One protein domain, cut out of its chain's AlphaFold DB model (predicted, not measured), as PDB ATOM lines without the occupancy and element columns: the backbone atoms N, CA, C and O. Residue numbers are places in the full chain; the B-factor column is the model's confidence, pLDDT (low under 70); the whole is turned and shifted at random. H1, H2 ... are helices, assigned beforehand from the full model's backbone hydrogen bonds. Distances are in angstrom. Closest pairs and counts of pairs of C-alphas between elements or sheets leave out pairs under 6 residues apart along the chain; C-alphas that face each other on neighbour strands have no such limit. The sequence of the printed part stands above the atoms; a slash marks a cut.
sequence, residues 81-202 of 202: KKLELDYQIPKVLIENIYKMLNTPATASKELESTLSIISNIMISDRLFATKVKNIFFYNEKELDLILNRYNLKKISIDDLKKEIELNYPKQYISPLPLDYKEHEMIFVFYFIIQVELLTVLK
ATOM      1  N   LYS A  81     -23.406  26.122 120.884       87.62
ATOM      2  CA  LYS A  81     -22.953  27.051 121.932       87.62
ATOM      3  C   LYS A  81     -21.475  27.368 121.769       87.62
ATOM      4  O   LYS A  81     -21.067  28.511 121.928       87.62
ATOM      5  N   LYS A  82     -20.679  26.354 121.430       89.50
ATOM      6  CA  LYS A  82     -19.268  26.558 121.118       89.50
ATOM      7  C   LYS A  82     -19.106  27.471 119.897       89.50
ATOM      8  O   LYS A  82     -18.376  28.449 119.977       89.50
ATOM      9  N   LEU A  83     -19.843  27.206 118.815       89.06
ATOM     10  CA  LEU A  83     -19.799  28.041 117.605       89.06
ATOM     11  C   LEU A  83     -20.259  29.486 117.858       89.06
ATOM     12  O   LEU A  83     -19.664  30.416 117.327       89.06
ATOM     13  N   GLU A  84     -21.287  29.686 118.681       89.19
ATOM     14  CA  GLU A  84     -21.758  31.020 119.073       89.19
ATOM     15  C   GLU A  84     -20.651  31.846 119.742       89.19
ATOM     16  O   GLU A  84     -20.477  33.019 119.415       89.19
ATOM     17  N   LEU A  85     -19.865  31.223 120.625       88.62
ATOM     18  CA  LEU A  85     -18.742  31.877 121.298       88.62
ATOM     19  C   LEU A  85     -17.547  32.097 120.363       88.62
ATOM     20  O   LEU A  85     -16.983  33.190 120.357       88.62
ATOM     21  N   ASP A  86     -17.186  31.085 119.571       89.12
ATOM     22  CA  ASP A  86     -16.026  31.126 118.672       89.12
ATOM     23  C   ASP A  86     -16.185  32.217 117.597       89.12
ATOM     24  O   ASP A  86     -15.231  32.927 117.281       89.12
ATOM     25  N   TYR A  87     -17.400  32.380 117.061       88.38
ATOM     26  CA  TYR A  87     -17.689  33.330 115.983       88.38
ATOM     27  C   TYR A  87     -18.347  34.635 116.457       88.38
ATOM     28  O   TYR A  87     -18.465  35.567 115.666       88.38
ATOM     29  N   GLN A  88     -18.760  34.733 117.727       89.50
ATOM     30  CA  GLN A  88     -19.538  35.863 118.269       89.50
ATOM     31  C   GLN A  88     -20.828  36.143 117.475       89.50
ATOM     32  O   GLN A  88     -21.221  37.294 117.276       89.50
ATOM     33  N   ILE A  89     -21.489  35.082 117.005       91.00
ATOM     34  CA  ILE A  89     -22.740  35.144 116.238       91.00
ATOM     35  C   ILE A  89     -23.838  34.454 117.051       91.00
ATOM     36  O   ILE A  89     -23.621  33.319 117.478       91.00
ATOM     37  N   PRO A  90     -25.022  35.073 117.236       90.44
ATOM     38  CA  PRO A  90     -26.091  34.458 118.010       90.44
ATOM     39  C   PRO A  90     -26.458  33.075 117.472       90.44
ATOM     40  O   PRO A  90     -26.690  32.894 116.269       90.44
ATOM     41  N   LYS A  91     -26.594  32.112 118.383       90.56
ATOM     42  CA  LYS A  91     -26.879  30.705 118.079       90.56
ATOM     43  C   LYS A  91     -28.074  30.520 117.146       90.56
ATOM     44  O   LYS A  91     -28.019  29.684 116.248       90.56
ATOM     45  N   VAL A  92     -29.131  31.315 117.311       88.25
ATOM     46  CA  VAL A  92     -30.345  31.252 116.472       88.25
ATOM     47  C   VAL A  92     -30.026  31.476 114.992       88.25
ATOM     48  O   VAL A  92     -30.577  30.789 114.134       88.25
ATOM     49  N   LEU A  93     -29.118  32.405 114.677       88.81
ATOM     50  CA  LEU A  93     -28.726  32.690 113.296       88.81
ATOM     51  C   LEU A  93     -27.875  31.555 112.721       88.81
ATOM     52  O   LEU A  93     -28.111  31.127 111.592       88.81
ATOM     53  N   ILE A  94     -26.960  30.998 113.521       90.44
ATOM     54  CA  ILE A  94     -26.155  29.830 113.132       90.44
ATOM     55  C   ILE A  94     -27.059  28.623 112.852       90.44
ATOM     56  O   ILE A  94     -26.905  27.943 111.839       90.44
ATOM     57  N   GLU A  95     -28.042  28.369 113.717       88.50
ATOM     58  CA  GLU A  95     -29.021  27.303 113.515       88.50
ATOM     59  C   GLU A  95     -29.858  27.516 112.251       88.50
ATOM     60  O   GLU A  95     -30.197  26.544 111.576       88.50
ATOM     61  N   ASN A  96     -30.206  28.762 111.925       86.94
ATOM     62  CA  ASN A  96     -30.938  29.071 110.701       86.94
ATOM     63  C   ASN A  96     -30.096  28.773 109.461       86.94
ATOM     64  O   ASN A  96     -30.616  28.149 108.542       86.94
ATOM     65  N   ILE A  97     -28.814  29.151 109.447       86.81
ATOM     66  CA  ILE A  97     -27.891  28.774 108.365       86.81
ATOM     67  C   ILE A  97     -27.816  27.249 108.272       86.81
ATOM     68  O   ILE A  97     -28.018  26.684 107.203       86.81
ATOM     69  N   TYR A  98     -27.614  26.562 109.397       86.12
ATOM     70  CA  TYR A  98     -27.478  25.107 109.412       86.12
ATOM     71  C   TYR A  98     -28.726  24.372 108.902       86.12
ATOM     72  O   TYR A  98     -28.605  23.408 108.151       86.12
ATOM     73  N   LYS A  99     -29.930  24.833 109.265       82.00
ATOM     74  CA  LYS A  99     -31.202  24.273 108.766       82.00
ATOM     75  C   LYS A  99     -31.354  24.418 107.249       82.00
ATOM     76  O   LYS A  99     -32.051  23.610 106.646       82.00
ATOM     77  N   MET A 100     -30.714  25.426 106.657       76.12
ATOM     78  CA  MET A 100     -30.740  25.704 105.218       76.12
ATOM     79  C   MET A 100     -29.739  24.858 104.420       76.12
ATOM     80  O   MET A 100     -29.861  24.745 103.199       76.12
ATOM     81  N   LEU A 101     -28.764  24.230 105.081       75.94
ATOM     82  CA  LEU A 101     -27.810  23.335 104.432       75.94
ATOM     83  C   LEU A 101     -28.512  22.010 104.095       75.94
ATOM     84  O   LEU A 101     -28.699  21.137 104.940       75.94
ATOM     85  N   ASN A 102     -28.904  21.853 102.829       60.28
ATOM     86  CA  ASN A 102     -29.701  20.720 102.338       60.28
ATOM     87  C   ASN A 102     -28.992  19.347 102.421       60.28
ATOM     88  O   ASN A 102     -29.633  18.313 102.219       60.28
ATOM     89  N   THR A 103     -27.691  19.303 102.734       64.06
ATOM     90  CA  THR A 103     -26.874  18.082 102.642       64.06
ATOM     91  C   THR A 103     -26.375  17.607 104.015       64.06
ATOM     92  O   THR A 103     -25.349  18.075 104.501       64.06
ATOM     93  N   PRO A 104     -26.994  16.589 104.647       61.72
ATOM     94  CA  PRO A 104     -26.661  16.190 106.020       61.72
ATOM     95  C   PRO A 104     -25.254  15.587 106.190       61.72
ATOM     96  O   PRO A 104     -24.793  15.448 107.318       61.72
ATOM     97  N   ALA A 105     -24.590  15.178 105.103       62.62
ATOM     98  CA  ALA A 105     -23.248  14.589 105.144       62.62
ATOM     99  C   ALA A 105     -22.124  15.640 105.160       62.62
ATOM    100  O   ALA A 105     -21.055  15.371 105.703       62.62
ATOM    101  N   THR A 106     -22.363  16.819 104.580       68.31
ATOM    102  CA  THR A 106     -21.378  17.903 104.434       68.31
ATOM    103  C   THR A 106     -21.767  19.169 105.193       68.31
ATOM    104  O   THR A 106     -20.897  20.002 105.421       68.31
ATOM    105  N   ALA A 107     -23.006  19.266 105.691       73.62
ATOM    106  CA  ALA A 107     -23.535  20.446 106.376       73.62
ATOM    107  C   ALA A 107     -22.651  20.964 107.520       73.62
ATOM    108  O   ALA A 107     -22.518  22.166 107.681       73.62
ATOM    109  N   SER A 108     -22.005  20.098 108.309       76.81
ATOM    110  CA  SER A 108     -21.107  20.571 109.379       76.81
ATOM    111  C   SER A 108     -19.884  21.304 108.825       76.81
ATOM    112  O   SER A 108     -19.496  22.339 109.353       76.81
ATOM    113  N   LYS A 109     -19.285  20.772 107.756       80.31
ATOM    114  CA  LYS A 109     -18.097  21.350 107.124       80.31
ATOM    115  C   LYS A 109     -18.456  22.611 106.332       80.31
ATOM    116  O   LYS A 109     -17.724  23.590 106.384       80.31
ATOM    117  N   GLU A 110     -19.590  22.584 105.638       80.25
ATOM    118  CA  GLU A 110     -20.141  23.741 104.919       80.25
ATOM    119  C   GLU A 110     -20.505  24.873 105.887       80.25
ATOM    120  O   GLU A 110     -20.207  26.032 105.611       80.25
ATOM    121  N   LEU A 111     -21.077  24.549 107.055       87.31
ATOM    122  CA  LEU A 111     -21.349  25.528 108.106       87.31
ATOM    123  C   LEU A 111     -20.054  26.170 108.609       87.31
ATOM    124  O   LEU A 111     -19.976  27.390 108.670       87.31
ATOM    125  N   GLU A 112     -19.037  25.374 108.948       84.69
ATOM    126  CA  GLU A 112     -17.742  25.892 109.410       84.69
ATOM    127  C   GLU A 112     -17.068  26.787 108.361       84.69
ATOM    128  O   GLU A 112     -16.580  27.864 108.702       84.69
ATOM    129  N   SER A 113     -17.091  26.390 107.084       83.62
ATOM    130  CA  SER A 113     -16.563  27.213 105.988       83.62
ATOM    131  C   SER A 113     -17.339  28.526 105.849       83.62
ATOM    132  O   SER A 113     -16.747  29.604 105.842       83.62
ATOM    133  N   THR A 114     -18.674  28.457 105.859       86.38
ATOM    134  CA  THR A 114     -19.556  29.634 105.788       86.38
ATOM    135  C   THR A 114     -19.291  30.597 106.947       86.38
ATOM    136  O   THR A 114     -19.131  31.799 106.736       86.38
ATOM    137  N   LEU A 115     -19.191  30.083 108.177       89.19
ATOM    138  CA  LEU A 115     -18.894  30.885 109.364       89.19
ATOM    139  C   LEU A 115     -17.488  31.496 109.303       89.19
ATOM    140  O   LEU A 115     -17.307  32.643 109.706       89.19
ATOM    141  N   SER A 116     -16.503  30.781 108.753       84.69
ATOM    142  CA  SER A 116     -15.161  31.323 108.520       84.69
ATOM    143  C   SER A 116     -15.183  32.501 107.542       84.69
ATOM    144  O   SER A 116     -14.562  33.529 107.813       84.69
ATOM    145  N   ILE A 117     -15.951  32.405 106.451       84.06
ATOM    146  CA  ILE A 117     -16.125  33.512 105.500       84.06
ATOM    147  C   ILE A 117     -16.808  34.705 106.181       84.06
ATOM    148  O   ILE A 117     -16.316  35.828 106.069       84.06
ATOM    149  N   ILE A 118     -17.885  34.473 106.940       86.19
ATOM    150  CA  ILE A 118     -18.576  35.526 107.704       86.19
ATOM    151  C   ILE A 118     -17.613  36.207 108.684       86.19
ATOM    152  O   ILE A 118     -17.578  37.434 108.755       86.19
ATOM    153  N   SER A 119     -16.794  35.432 109.395       86.94
ATOM    154  CA  SER A 119     -15.783  35.958 110.315       86.94
ATOM    155  C   SER A 119     -14.776  36.860 109.598       86.94
ATOM    156  O   SER A 119     -14.514  37.975 110.042       86.94
ATOM    157  N   ASN A 120     -14.282  36.439 108.430       82.94
ATOM    158  CA  ASN A 120     -13.375  37.255 107.618       82.94
ATOM    159  C   ASN A 120     -14.028  38.569 107.160       82.94
ATOM    160  O   ASN A 120     -13.371  39.615 107.159       82.94
ATOM    161  N   ILE A 121     -15.320  38.541 106.813       81.62
ATOM    162  CA  ILE A 121     -16.090  39.749 106.480       81.62
ATOM    163  C   ILE A 121     -16.202  40.657 107.704       81.62
ATOM    164  O   ILE A 121     -15.926  41.843 107.591       81.62
ATOM    165  N   MET A 122     -16.529  40.125 108.884       84.75
ATOM    166  CA  MET A 122     -16.595  40.911 110.123       84.75
ATOM    167  C   MET A 122     -15.239  41.526 110.505       84.75
ATOM    168  O   MET A 122     -15.184  42.643 111.010       84.75
ATOM    169  N   ILE A 123     -14.128  40.828 110.261       82.00
ATOM    170  CA  ILE A 123     -12.785  41.383 110.483       82.00
ATOM    171  C   ILE A 123     -12.521  42.554 109.525       82.00
ATOM    172  O   ILE A 123     -11.921  43.553 109.923       82.00
ATOM    173  N   SER A 124     -12.973  42.433 108.276       82.06
ATOM    174  CA  SER A 124     -12.700  43.405 107.211       82.06
ATOM    175  C   SER A 124     -13.650  44.610 107.232       82.06
ATOM    176  O   SER A 124     -13.242  45.723 106.907       82.06
ATOM    177  N   ASP A 125     -14.905  44.411 107.636       86.75
ATOM    178  CA  ASP A 125     -15.958  45.424 107.690       86.75
ATOM    179  C   ASP A 125     -16.386  45.694 109.140       86.75
ATOM    180  O   ASP A 125     -17.190  44.982 109.755       86.75
ATOM    181  N   ARG A 126     -15.869  46.801 109.682       89.12
ATOM    182  CA  ARG A 126     -16.150  47.242 111.052       89.12
ATOM    183  C   ARG A 126     -17.619  47.609 111.281       89.12
ATOM    184  O   ARG A 126     -18.120  47.416 112.396       89.12
ATOM    185  N   LEU A 127     -18.296  48.177 110.280       89.88
ATOM    186  CA  LEU A 127     -19.701  48.571 110.402       89.88
ATOM    187  C   LEU A 127     -20.567  47.319 110.514       89.88
ATOM    188  O   LEU A 127     -21.359  47.204 111.452       89.88
ATOM    189  N   PHE A 128     -20.355  46.361 109.613       87.25
ATOM    190  CA  PHE A 128     -21.049  45.080 109.645       87.25
ATOM    191  C   PHE A 128     -20.777  44.326 110.954       87.25
ATOM    192  O   PHE A 128     -21.711  43.882 111.623       87.25
ATOM    193  N   ALA A 129     -19.524  44.276 111.416       87.62
ATOM    194  CA  ALA A 129     -19.184  43.641 112.689       87.62
ATOM    195  C   ALA A 129     -19.898  44.265 113.896       87.62
ATOM    196  O   ALA A 129     -20.288  43.559 114.825       87.62
ATOM    197  N   THR A 130     -20.096  45.586 113.886       91.44
ATOM    198  CA  THR A 130     -20.830  46.291 114.948       91.44
ATOM    199  C   THR A 130     -22.308  45.900 114.946       91.44
ATOM    200  O   THR A 130     -22.869  45.642 116.010       91.44
ATOM    201  N   LYS A 131     -22.924  45.771 113.766       92.06
ATOM    202  CA  LYS A 131     -24.304  45.277 113.625       92.06
ATOM    203  C   LYS A 131     -24.455  43.862 114.179       92.06
ATOM    204  O   LYS A 131     -25.337  43.625 115.001       92.06
ATOM    205  N   VAL A 132     -23.558  42.948 113.799       88.75
ATOM    206  CA  VAL A 132     -23.566  41.564 114.300       88.75
ATOM    207  C   VAL A 132     -23.404  41.531 115.821       88.75
ATOM    208  O   VAL A 132     -24.192  40.876 116.500       88.75
ATOM    209  N   LYS A 133     -22.447  42.290 116.373       89.38
ATOM    210  CA  LYS A 133     -22.238  42.386 117.827       89.38
ATOM    211  C   LYS A 133     -23.461  42.916 118.559       89.38
ATOM    212  O   LYS A 133     -23.806  42.390 119.608       89.38
ATOM    213  N   ASN A 134     -24.138  43.924 118.015       88.75
ATOM    214  CA  ASN A 134     -25.354  44.438 118.633       88.75
ATOM    215  C   ASN A 134     -26.424  43.343 118.720       88.75
ATOM    216  O   ASN A 134     -26.995  43.153 119.788       88.75
ATOM    217  N   ILE A 135     -26.631  42.574 117.643       87.50
ATOM    218  CA  ILE A 135     -27.581  41.450 117.620       87.50
ATOM    219  C   ILE A 135     -27.151  40.323 118.573       87.50
ATOM    220  O   ILE A 135     -28.008  39.707 119.201       87.50
ATOM    221  N   PHE A 136     -25.847  40.062 118.715       87.25
ATOM    222  CA  PHE A 136     -25.305  39.043 119.626       87.25
ATOM    223  C   PHE A 136     -25.762  39.227 121.078       87.25
ATOM    224  O   PHE A 136     -26.004  38.247 121.775       87.25
ATOM    225  N   PHE A 137     -25.945  40.469 121.530       84.50
ATOM    226  CA  PHE A 137     -26.421  40.756 122.885       84.50
ATOM    227  C   PHE A 137     -27.947  40.668 123.047       84.50
ATOM    228  O   PHE A 137     -28.462  40.974 124.124       84.50
ATOM    229  N   TYR A 138     -28.697  40.290 122.009       82.88
ATOM    230  CA  TYR A 138     -30.151  40.172 122.111       82.88
ATOM    231  C   TYR A 138     -30.550  38.859 122.777       82.88
ATOM    232  O   TYR A 138     -29.889  37.831 122.645       82.88
ATOM    233  N   ASN A 139     -31.688  38.884 123.471       83.00
ATOM    234  CA  ASN A 139     -32.263  37.676 124.037       83.00
ATOM    235  C   ASN A 139     -32.691  36.723 122.908       83.00
ATOM    236  O   ASN A 139     -33.388  37.134 121.978       83.00
ATOM    237  N   GLU A 140     -32.337  35.442 123.033       82.69
ATOM    238  CA  GLU A 140     -32.698  34.372 122.093       82.69
ATOM    239  C   GLU A 140     -34.195  34.404 121.736       82.69
ATOM    240  O   GLU A 140     -34.561  34.307 120.568       82.69
ATOM    241  N   LYS A 141     -35.068  34.626 122.731       82.62
ATOM    242  CA  LYS A 141     -36.527  34.680 122.537       82.62
ATOM    243  C   LYS A 141     -36.977  35.890 121.725       82.62
ATOM    244  O   LYS A 141     -37.865  35.766 120.888       82.62
ATOM    245  N   GLU A 142     -36.396  37.056 121.984       81.62
ATOM    246  CA  GLU A 142     -36.733  38.292 121.270       81.62
ATOM    247  C   GLU A 142     -36.286  38.205 119.814       81.62
ATOM    248  O   GLU A 142     -37.047  38.535 118.902       81.62
ATOM    249  N   LEU A 143     -35.079  37.681 119.597       84.81
ATOM    250  CA  LEU A 143     -34.537  37.441 118.271       84.81
ATOM    251  C   LEU A 143     -35.416  36.456 117.489       84.81
ATOM    252  O   LEU A 143     -35.775  36.722 116.342       84.81
ATOM    253  N   ASP A 144     -35.836  35.358 118.124       83.62
ATOM    254  CA  ASP A 144     -36.716  34.367 117.505       83.62
ATOM    255  C   ASP A 144     -38.081  34.956 117.117       83.62
ATOM    256  O   ASP A 144     -38.584  34.694 116.021       83.62
ATOM    257  N   LEU A 145     -38.661  35.802 117.978       83.00
ATOM    258  CA  LEU A 145     -39.925  36.490 117.713       83.00
ATOM    259  C   LEU A 145     -39.834  37.420 116.501       83.00
ATOM    260  O   LEU A 145     -40.733  37.390 115.661       83.00
ATOM    261  N   ILE A 146     -38.768  38.220 116.388       81.75
ATOM    262  CA  ILE A 146     -38.566  39.128 115.247       81.75
ATOM    263  C   ILE A 146     -38.392  38.313 113.962       81.75
ATOM    264  O   ILE A 146     -39.085  38.553 112.972       81.75
ATOM    265  N   LEU A 147     -37.538  37.287 113.992       83.12
ATOM    266  CA  LEU A 147     -37.300  36.408 112.847       83.12
ATOM    267  C   LEU A 147     -38.581  35.709 112.367       83.12
ATOM    268  O   LEU A 147     -38.798  35.584 111.162       83.12
ATOM    269  N   ASN A 148     -39.441  35.267 113.292       83.62
ATOM    270  CA  ASN A 148     -40.727  34.651 112.958       83.62
ATOM    271  C   ASN A 148     -41.734  35.680 112.426       83.62
ATOM    272  O   ASN A 148     -42.383  35.419 111.416       83.62
ATOM    273  N   ARG A 149     -41.851  36.845 113.080       81.88
ATOM    274  CA  ARG A 149     -42.799  37.910 112.711       81.88
ATOM    275  C   ARG A 149     -42.606  38.365 111.269       81.88
ATOM    276  O   ARG A 149     -43.589  38.548 110.561       81.88
ATOM    277  N   TYR A 150     -41.355  38.512 110.843       79.00
ATOM    278  CA  TYR A 150     -41.003  38.969 109.496       79.00
ATOM    279  C   TYR A 150     -40.654  37.824 108.535       79.00
ATOM    280  O   TYR A 150     -40.136  38.063 107.450       79.00
ATOM    281  N   ASN A 151     -40.934  36.572 108.919       76.88
ATOM    282  CA  ASN A 151     -40.707  35.374 108.105       76.88
ATOM    283  C   ASN A 151     -39.255  35.208 107.588       76.88
ATOM    284  O   ASN A 151     -39.007  34.532 106.589       76.88
ATOM    285  N   LEU A 152     -38.274  35.764 108.305       76.00
ATOM    286  CA  LEU A 152     -36.854  35.776 107.921       76.00
ATOM    287  C   LEU A 152     -36.191  34.394 108.007       76.00
ATOM    288  O   LEU A 152     -35.096  34.195 107.485       76.00
ATOM    289  N   LYS A 153     -36.853  33.424 108.649       71.56
ATOM    290  CA  LYS A 153     -36.418  32.017 108.699       71.56
ATOM    291  C   LYS A 153     -36.788  31.206 107.460       71.56
ATOM    292  O   LYS A 153     -36.344  30.070 107.351       71.56
ATOM    293  N   LYS A 154     -37.649  31.724 106.578       68.50
ATOM    294  CA  LYS A 154     -38.144  31.011 105.387       68.50
ATOM    295  C   LYS A 154     -37.778  31.725 104.088       68.50
ATOM    296  O   LYS A 154     -38.516  31.618 103.113       68.50
ATOM    297  N   ILE A 155     -36.673  32.470 104.068       65.81
ATOM    298  CA  ILE A 155     -36.184  33.044 102.811       65.81
ATOM    299  C   ILE A 155     -35.862  31.871 101.878       65.81
ATOM    300  O   ILE A 155     -35.075  30.988 102.220       65.81
ATOM    301  N   SER A 156     -36.550  31.825 100.741       65.81
ATOM    302  CA  SER A 156     -36.419  30.767  99.745       65.81
ATOM    303  C   SER A 156     -35.038  30.850  99.101       65.81
ATOM    304  O   SER A 156     -34.732  31.796  98.378       65.81
ATOM    305  N   ILE A 157     -34.193  29.852  99.365       64.31
ATOM    306  CA  ILE A 157     -32.860  29.740  98.753       64.31
ATOM    307  C   ILE A 157     -32.977  29.666  97.228       64.31
ATOM    308  O   ILE A 157     -32.113  30.175  96.522       64.31
ATOM    309  N   ASP A 158     -34.036  29.039  96.718       65.25
ATOM    310  CA  ASP A 158     -34.260  28.902  95.279       65.25
ATOM    311  C   ASP A 158     -34.567  30.249  94.624       65.25
ATOM    312  O   ASP A 158     -34.136  30.492  93.497       65.25
ATOM    313  N   ASP A 159     -35.243  31.152  95.335       64.38
ATOM    314  CA  ASP A 159     -35.468  32.509  94.842       64.38
ATOM    315  C   ASP A 159     -34.195  33.358  94.959       64.38
ATOM    316  O   ASP A 159     -33.871  34.076  94.017       64.38
ATOM    317  N   LEU A 160     -33.392  33.172  96.017       63.06
ATOM    318  CA  LEU A 160     -32.073  33.811  96.142       63.06
ATOM    319  C   LEU A 160     -31.114  33.368  95.023       63.06
ATOM    320  O   LEU A 160     -30.389  34.179  94.457       63.06
ATOM    321  N   LYS A 161     -31.127  32.077  94.671       65.06
ATOM    322  CA  LYS A 161     -30.354  31.527  93.548       65.06
ATOM    323  C   LYS A 161     -30.782  32.140  92.224       65.06
ATOM    324  O   LYS A 161     -29.922  32.580  91.470       65.06
ATOM    325  N   LYS A 162     -32.090  32.204  91.954       66.31
ATOM    326  CA  LYS A 162     -32.619  32.852  90.744       66.31
ATOM    327  C   LYS A 162     -32.225  34.323  90.677       66.31
ATOM    328  O   LYS A 162     -31.882  34.801  89.607       66.31
ATOM    329  N   GLU A 163     -32.270  35.035  91.799       59.97
ATOM    330  CA  GLU A 163     -31.900  36.450  91.869       59.97
ATOM    331  C   GLU A 163     -30.395  36.662  91.648       59.97
ATOM    332  O   GLU A 163     -29.999  37.581  90.929       59.97
ATOM    333  N   ILE A 164     -29.545  35.778  92.179       61.28
ATOM    334  CA  ILE A 164     -28.104  35.772  91.893       61.28
ATOM    335  C   ILE A 164     -27.854  35.476  90.406       61.28
ATOM    336  O   ILE A 164     -27.112  36.214  89.770       61.28
ATOM    337  N   GLU A 165     -28.502  34.462  89.828       61.94
ATOM    338  CA  GLU A 165     -28.378  34.113  88.401       61.94
ATOM    339  C   GLU A 165     -28.890  35.219  87.461       61.94
ATOM    340  O   GLU A 165     -28.369  35.386  86.356       61.94
ATOM    341  N   LEU A 166     -29.912  35.973  87.882       63.25
ATOM    342  CA  LEU A 166     -30.475  37.097  87.131       63.25
ATOM    343  C   LEU A 166     -29.518  38.295  87.113       63.25
ATOM    344  O   LEU A 166     -29.330  38.917  86.069       63.25
ATOM    345  N   ASN A 167     -28.911  38.609  88.261       55.53
ATOM    346  CA  ASN A 167     -27.998  39.745  88.415       55.53
ATOM    347  C   ASN A 167     -26.562  39.427  87.957       55.53
ATOM    348  O   ASN A 167     -25.830  40.334  87.560       55.53
ATOM    349  N   TYR A 168     -26.170  38.151  87.958       54.12
ATOM    350  CA  TYR A 168     -24.890  37.648  87.458       54.12
ATOM    351  C   TYR A 168     -25.136  36.624  86.337       54.12
ATOM    352  O   TYR A 168     -25.162  35.417  86.586       54.12
ATOM    353  N   PRO A 169     -25.336  37.079  85.084       48.38
ATOM    354  CA  PRO A 169     -25.706  36.202  83.979       48.38
ATOM    355  C   PRO A 169     -24.638  35.142  83.693       48.38
ATOM    356  O   PRO A 169     -23.438  35.377  83.839       48.38
ATOM    357  N   LYS A 170     -25.090  33.989  83.183       50.03
ATOM    358  CA  LYS A 170     -24.299  32.770  82.913       50.03
ATOM    359  C   LYS A 170     -23.008  32.972  82.107       50.03
ATOM    360  O   LYS A 170     -22.134  32.125  82.130       50.03
ATOM    361  N   GLN A 171     -22.848  34.093  81.413       46.12
ATOM    362  CA  GLN A 171     -21.602  34.468  80.736       46.12
ATOM    363  C   GLN A 171     -20.423  34.746  81.691       46.12
ATOM    364  O   GLN A 171     -19.273  34.634  81.278       46.12
ATOM    365  N   TYR A 172     -20.698  35.050  82.964       44.97
ATOM    366  CA  TYR A 172     -19.707  35.094  84.048       44.97
ATOM    367  C   TYR A 172     -19.623  33.766  84.822       44.97
ATOM    368  O   TYR A 172     -18.716  33.574  85.626       44.97
ATOM    369  N   ILE A 173     -20.535  32.835  84.527       46.16
ATOM    370  CA  ILE A 173     -20.651  31.484  85.087       46.16
ATOM    371  C   ILE A 173     -20.345  30.494  83.946       46.16
ATOM    372  O   ILE A 173     -21.218  29.814  83.410       46.16
ATOM    373  N   SER A 174     -19.083  30.486  83.507       38.69
ATOM    374  CA  SER A 174     -18.482  29.495  82.589       38.69
ATOM    375  C   SER A 174     -18.873  28.047  82.973       38.69
ATOM    376  O   SER A 174     -19.326  27.840  84.101       38.69
ATOM    377  N   PRO A 175     -18.669  27.002  82.131       45.53
ATOM    378  CA  PRO A 175     -18.745  25.607  82.579       45.53
ATOM    379  C   PRO A 175     -17.567  25.298  83.519       45.53
ATOM    380  O   PRO A 175     -16.686  24.496  83.223       45.53
ATOM    381  N   LEU A 176     -17.497  26.005  84.637       38.34
ATOM    382  CA  LEU A 176     -16.592  25.726  85.720       38.34
ATOM    383  C   LEU A 176     -17.249  24.651  86.586       38.34
ATOM    384  O   LEU A 176     -18.469  24.657  86.776       38.34
ATOM    385  N   PRO A 177     -16.461  23.713  87.125       38.47
ATOM    386  CA  PRO A 177     -16.917  22.963  88.277       38.47
ATOM    387  C   PRO A 177     -17.185  24.014  89.358       38.47
ATOM    388  O   PRO A 177     -16.244  24.698  89.748       38.47
ATOM    389  N   LEU A 178     -18.451  24.203  89.752       41.03
ATOM    390  CA  LEU A 178     -18.848  25.080  90.858       41.03
ATOM    391  C   LEU A 178     -17.892  24.825  92.022       41.03
ATOM    392  O   LEU A 178     -17.955  23.773  92.667       41.03
ATOM    393  N   ASP A 179     -16.947  25.738  92.231       42.91
ATOM    394  CA  ASP A 179     -16.041  25.637  93.357       42.91
ATOM    395  C   ASP A 179     -16.936  25.772  94.594       42.91
ATOM    396  O   ASP A 179     -17.804  26.648  94.640       42.91
ATOM    397  N   TYR A 180     -16.789  24.878  95.573       48.41
ATOM    398  CA  TYR A 180     -17.704  24.764  96.724       48.41
ATOM    399  C   TYR A 180     -17.967  26.115  97.433       48.41
ATOM    400  O   TYR A 180     -19.017  26.305  98.043       48.41
ATOM    401  N   LYS A 181     -17.053  27.077  97.269       53.62
ATOM    402  CA  LYS A 181     -17.118  28.454  97.765       53.62
ATOM    403  C   LYS A 181     -18.288  29.287  97.221       53.62
ATOM    404  O   LYS A 181     -18.803  30.118  97.956       53.62
ATOM    405  N   GLU A 182     -18.749  29.090  95.983       57.25
ATOM    406  CA  GLU A 182     -19.868  29.887  95.433       57.25
ATOM    407  C   GLU A 182     -21.218  29.499  96.046       57.25
ATOM    408  O   GLU A 182     -22.056  30.358  96.322       57.25
ATOM    409  N   HIS A 183     -21.422  28.212  96.341       63.81
ATOM    410  CA  HIS A 183     -22.603  27.771  97.083       63.81
ATOM    411  C   HIS A 183     -22.600  28.296  98.524       63.81
ATOM    412  O   HIS A 183     -23.658  28.646  99.044       63.81
ATOM    413  N   GLU A 184     -21.423  28.408  99.145       69.06
ATOM    414  CA  GLU A 184     -21.260  28.995 100.479       69.06
ATOM    415  C   GLU A 184     -21.655  30.479 100.499       69.06
ATOM    416  O   GLU A 184     -22.313  30.928 101.440       69.06
ATOM    417  N   MET A 185     -21.368  31.222  99.421       74.31
ATOM    418  CA  MET A 185     -21.734  32.639  99.305       74.31
ATOM    419  C   MET A 185     -23.239  32.885  99.417       74.31
ATOM    420  O   MET A 185     -23.640  33.902  99.974       74.31
ATOM    421  N   ILE A 186     -24.089  31.955  98.971       75.94
ATOM    422  CA  ILE A 186     -25.550  32.072  99.118       75.94
ATOM    423  C   ILE A 186     -25.933  32.158 100.603       75.94
ATOM    424  O   ILE A 186     -26.754  32.988 100.996       75.94
ATOM    425  N   PHE A 187     -25.309  31.331 101.443       80.00
ATOM    426  CA  PHE A 187     -25.553  31.321 102.884       80.00
ATOM    427  C   PHE A 187     -24.935  32.538 103.581       80.00
ATOM    428  O   PHE A 187     -25.530  33.071 104.518       80.00
ATOM    429  N   VAL A 188     -23.788  33.018 103.091       81.12
ATOM    430  CA  VAL A 188     -23.179  34.281 103.536       81.12
ATOM    431  C   VAL A 188     -24.109  35.462 103.237       81.12
ATOM    432  O   VAL A 188     -24.389  36.256 104.132       81.12
ATOM    433  N   PHE A 189     -24.651  35.563 102.020       79.44
ATOM    434  CA  PHE A 189     -25.597  36.619 101.650       79.44
ATOM    435  C   PHE A 189     -26.890  36.538 102.454       79.44
ATOM    436  O   PHE A 189     -27.360  37.556 102.957       79.44
ATOM    437  N   TYR A 190     -27.430  35.334 102.644       83.50
ATOM    438  CA  TYR A 190     -28.578  35.118 103.521       83.50
ATOM    439  C   TYR A 190     -28.313  35.639 104.941       83.50
ATOM    440  O   TYR A 190     -29.147  36.356 105.493       83.50
ATOM    441  N   PHE A 191     -27.140  35.349 105.513       87.25
ATOM    442  CA  PHE A 191     -26.757  35.863 106.828       87.25
ATOM    443  C   PHE A 191     -26.660  37.393 106.852       87.25
ATOM    444  O   PHE A 191     -27.194  38.023 107.764       87.25
ATOM    445  N   ILE A 192     -26.025  37.999 105.844       84.88
ATOM    446  CA  ILE A 192     -25.913  39.460 105.733       84.88
ATOM    447  C   ILE A 192     -27.305  40.096 105.684       84.88
ATOM    448  O   ILE A 192     -27.587  40.995 106.471       84.88
ATOM    449  N   ILE A 193     -28.199  39.593 104.829       82.94
ATOM    450  CA  ILE A 193     -29.582  40.080 104.717       82.94
ATOM    451  C   ILE A 193     -30.303  39.967 106.062       82.94
ATOM    452  O   ILE A 193     -30.974  40.909 106.479       82.94
ATOM    453  N   GLN A 194     -30.149  38.846 106.772       84.75
ATOM    454  CA  GLN A 194     -30.745  38.684 108.098       84.75
ATOM    455  C   GLN A 194     -30.240  39.728 109.089       84.75
ATOM    456  O   GLN A 194     -31.051  40.331 109.785       84.75
ATOM    457  N   VAL A 195     -28.928  39.952 109.155       87.69
ATOM    458  CA  VAL A 195     -28.324  40.949 110.046       87.69
ATOM    459  C   VAL A 195     -28.827  42.347 109.703       87.69
ATOM    460  O   VAL A 195     -29.298  43.054 110.589       87.69
ATOM    461  N   GLU A 196     -28.793  42.724 108.427       86.62
ATOM    462  CA  GLU A 196     -29.251  44.033 107.962       86.62
ATOM    463  C   GLU A 196     -30.724  44.268 108.314       86.62
ATOM    464  O   GLU A 196     -31.061  45.257 108.969       86.62
ATOM    465  N   LEU A 197     -31.601  43.314 107.994       83.81
ATOM    466  CA  LEU A 197     -33.022  43.408 108.324       83.81
ATOM    467  C   LEU A 197     -33.256  43.456 109.834       83.81
ATOM    468  O   LEU A 197     -34.036  44.277 110.302       83.81
ATOM    469  N   LEU A 198     -32.557  42.636 110.620       85.06
ATOM    470  CA  LEU A 198     -32.660  42.664 112.080       85.06
ATOM    471  C   LEU A 198     -32.198  43.989 112.685       85.06
ATOM    472  O   LEU A 198     -32.730  44.393 113.716       85.06
ATOM    473  N   THR A 199     -31.222  44.660 112.070       84.38
ATOM    474  CA  THR A 199     -30.800  45.989 112.523       84.38
ATOM    475  C   THR A 199     -31.774  47.102 112.165       84.38
ATOM    476  O   THR A 199     -31.837  48.074 112.905       84.38
ATOM    477  N   VAL A 200     -32.534  46.969 111.073       82.56
ATOM    478  CA  VAL A 200     -33.537  47.964 110.645       82.56
ATOM    479  C   VAL A 200     -34.880  47.770 111.350       82.56
ATOM    480  O   VAL A 200     -35.578  48.733 111.641       82.56
ATOM    481  N   LEU A 201     -35.272  46.520 111.601       74.81
ATOM    482  CA  LEU A 201     -36.573  46.160 112.177       74.81
ATOM    483  C   LEU A 201     -36.633  46.321 113.701       74.81
ATOM    484  O   LEU A 201     -37.636  45.940 114.316       74.81
ATOM    485  N   LYS A 202     -35.563  46.845 114.296       63.25
ATOM    486  CA  LYS A 202     -35.440  47.135 115.716       63.25
ATOM    487  C   LYS A 202     -35.386  48.637 115.940       63.25
ATOM    488  O   LYS A 202     -36.029  49.074 116.918       63.25
TER     489      LYS A 202
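AT A GLANCE: This is residues 81 to 202 of the 202 residues of the protein "Exonuclease SbcC" of Gemella sp. oral taxon 928 (UniProt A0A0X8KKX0). The longest helix, H7, runs through the middle of a body of crossed helices, with H2, H3 and H4 packed on it. H1 and H5 pack on H2, and after H6 residues 168 to 172 and 174 to 179 stick out at one end. The printed part has 122 residues with seven named helices, H1 to H7 along the chain, and no named strand: all helix. It is compact, with a radius of gyration of the C-alphas of 14.8 A and spans of 45 by 30 by 27 A.

IN THESE COORDINATES: Find C-alpha 81 at (-22.953, 27.051, 121.932), where H1, residues 81 to 87, begins. Next come H2, residues 91 to 100, and H3, residues 107 to 124, 25.4 A long. H4 is residues 126 to 136, H5 140 to 149, H6 157 to 167. H7, residues 180 to 200, runs 31.3 A to C-alpha 200 at (-33.537, 47.964, 110.645).

HOW THE PARTS SIT: Look first at the hubs, H2 and H7, which touch at a steep tilt of 44 degrees, opposite ways; their closest C-alphas, Ile 97 and Phe 187, are 6.5 A apart. H1 touches H2 about perpendicular, at 88 degrees, closest at C-alphas 84 and 91, 5.2 A. H5 touches H2, closest at C-alphas 140 and 92, 6.8 A. Residues 110 to 118 of H3 alone touch H7, closest at C-alphas 114 and 184, 5.6 A. H4 touches H7 with C-alphas 132 and 195 closest, 6.4 A, and touches H3 only at the corner. H6 and H7 only just touch, with 3 pairs of C-alphas within 8 A, the closest Lys 161 and Ile 186. Every O i to N i+4 pair is within hydrogen-bond range in H1 to H6, and 15 of 17 in H7.

THE WHOLE: The farthest C-alphas, Asn 139 and Pro 175, are 45.2 A apart. The printed part has no cut; the link from H6 to H7 is long. Confidence is under 70 at residues 102 to 106, 154 to 184 and 202.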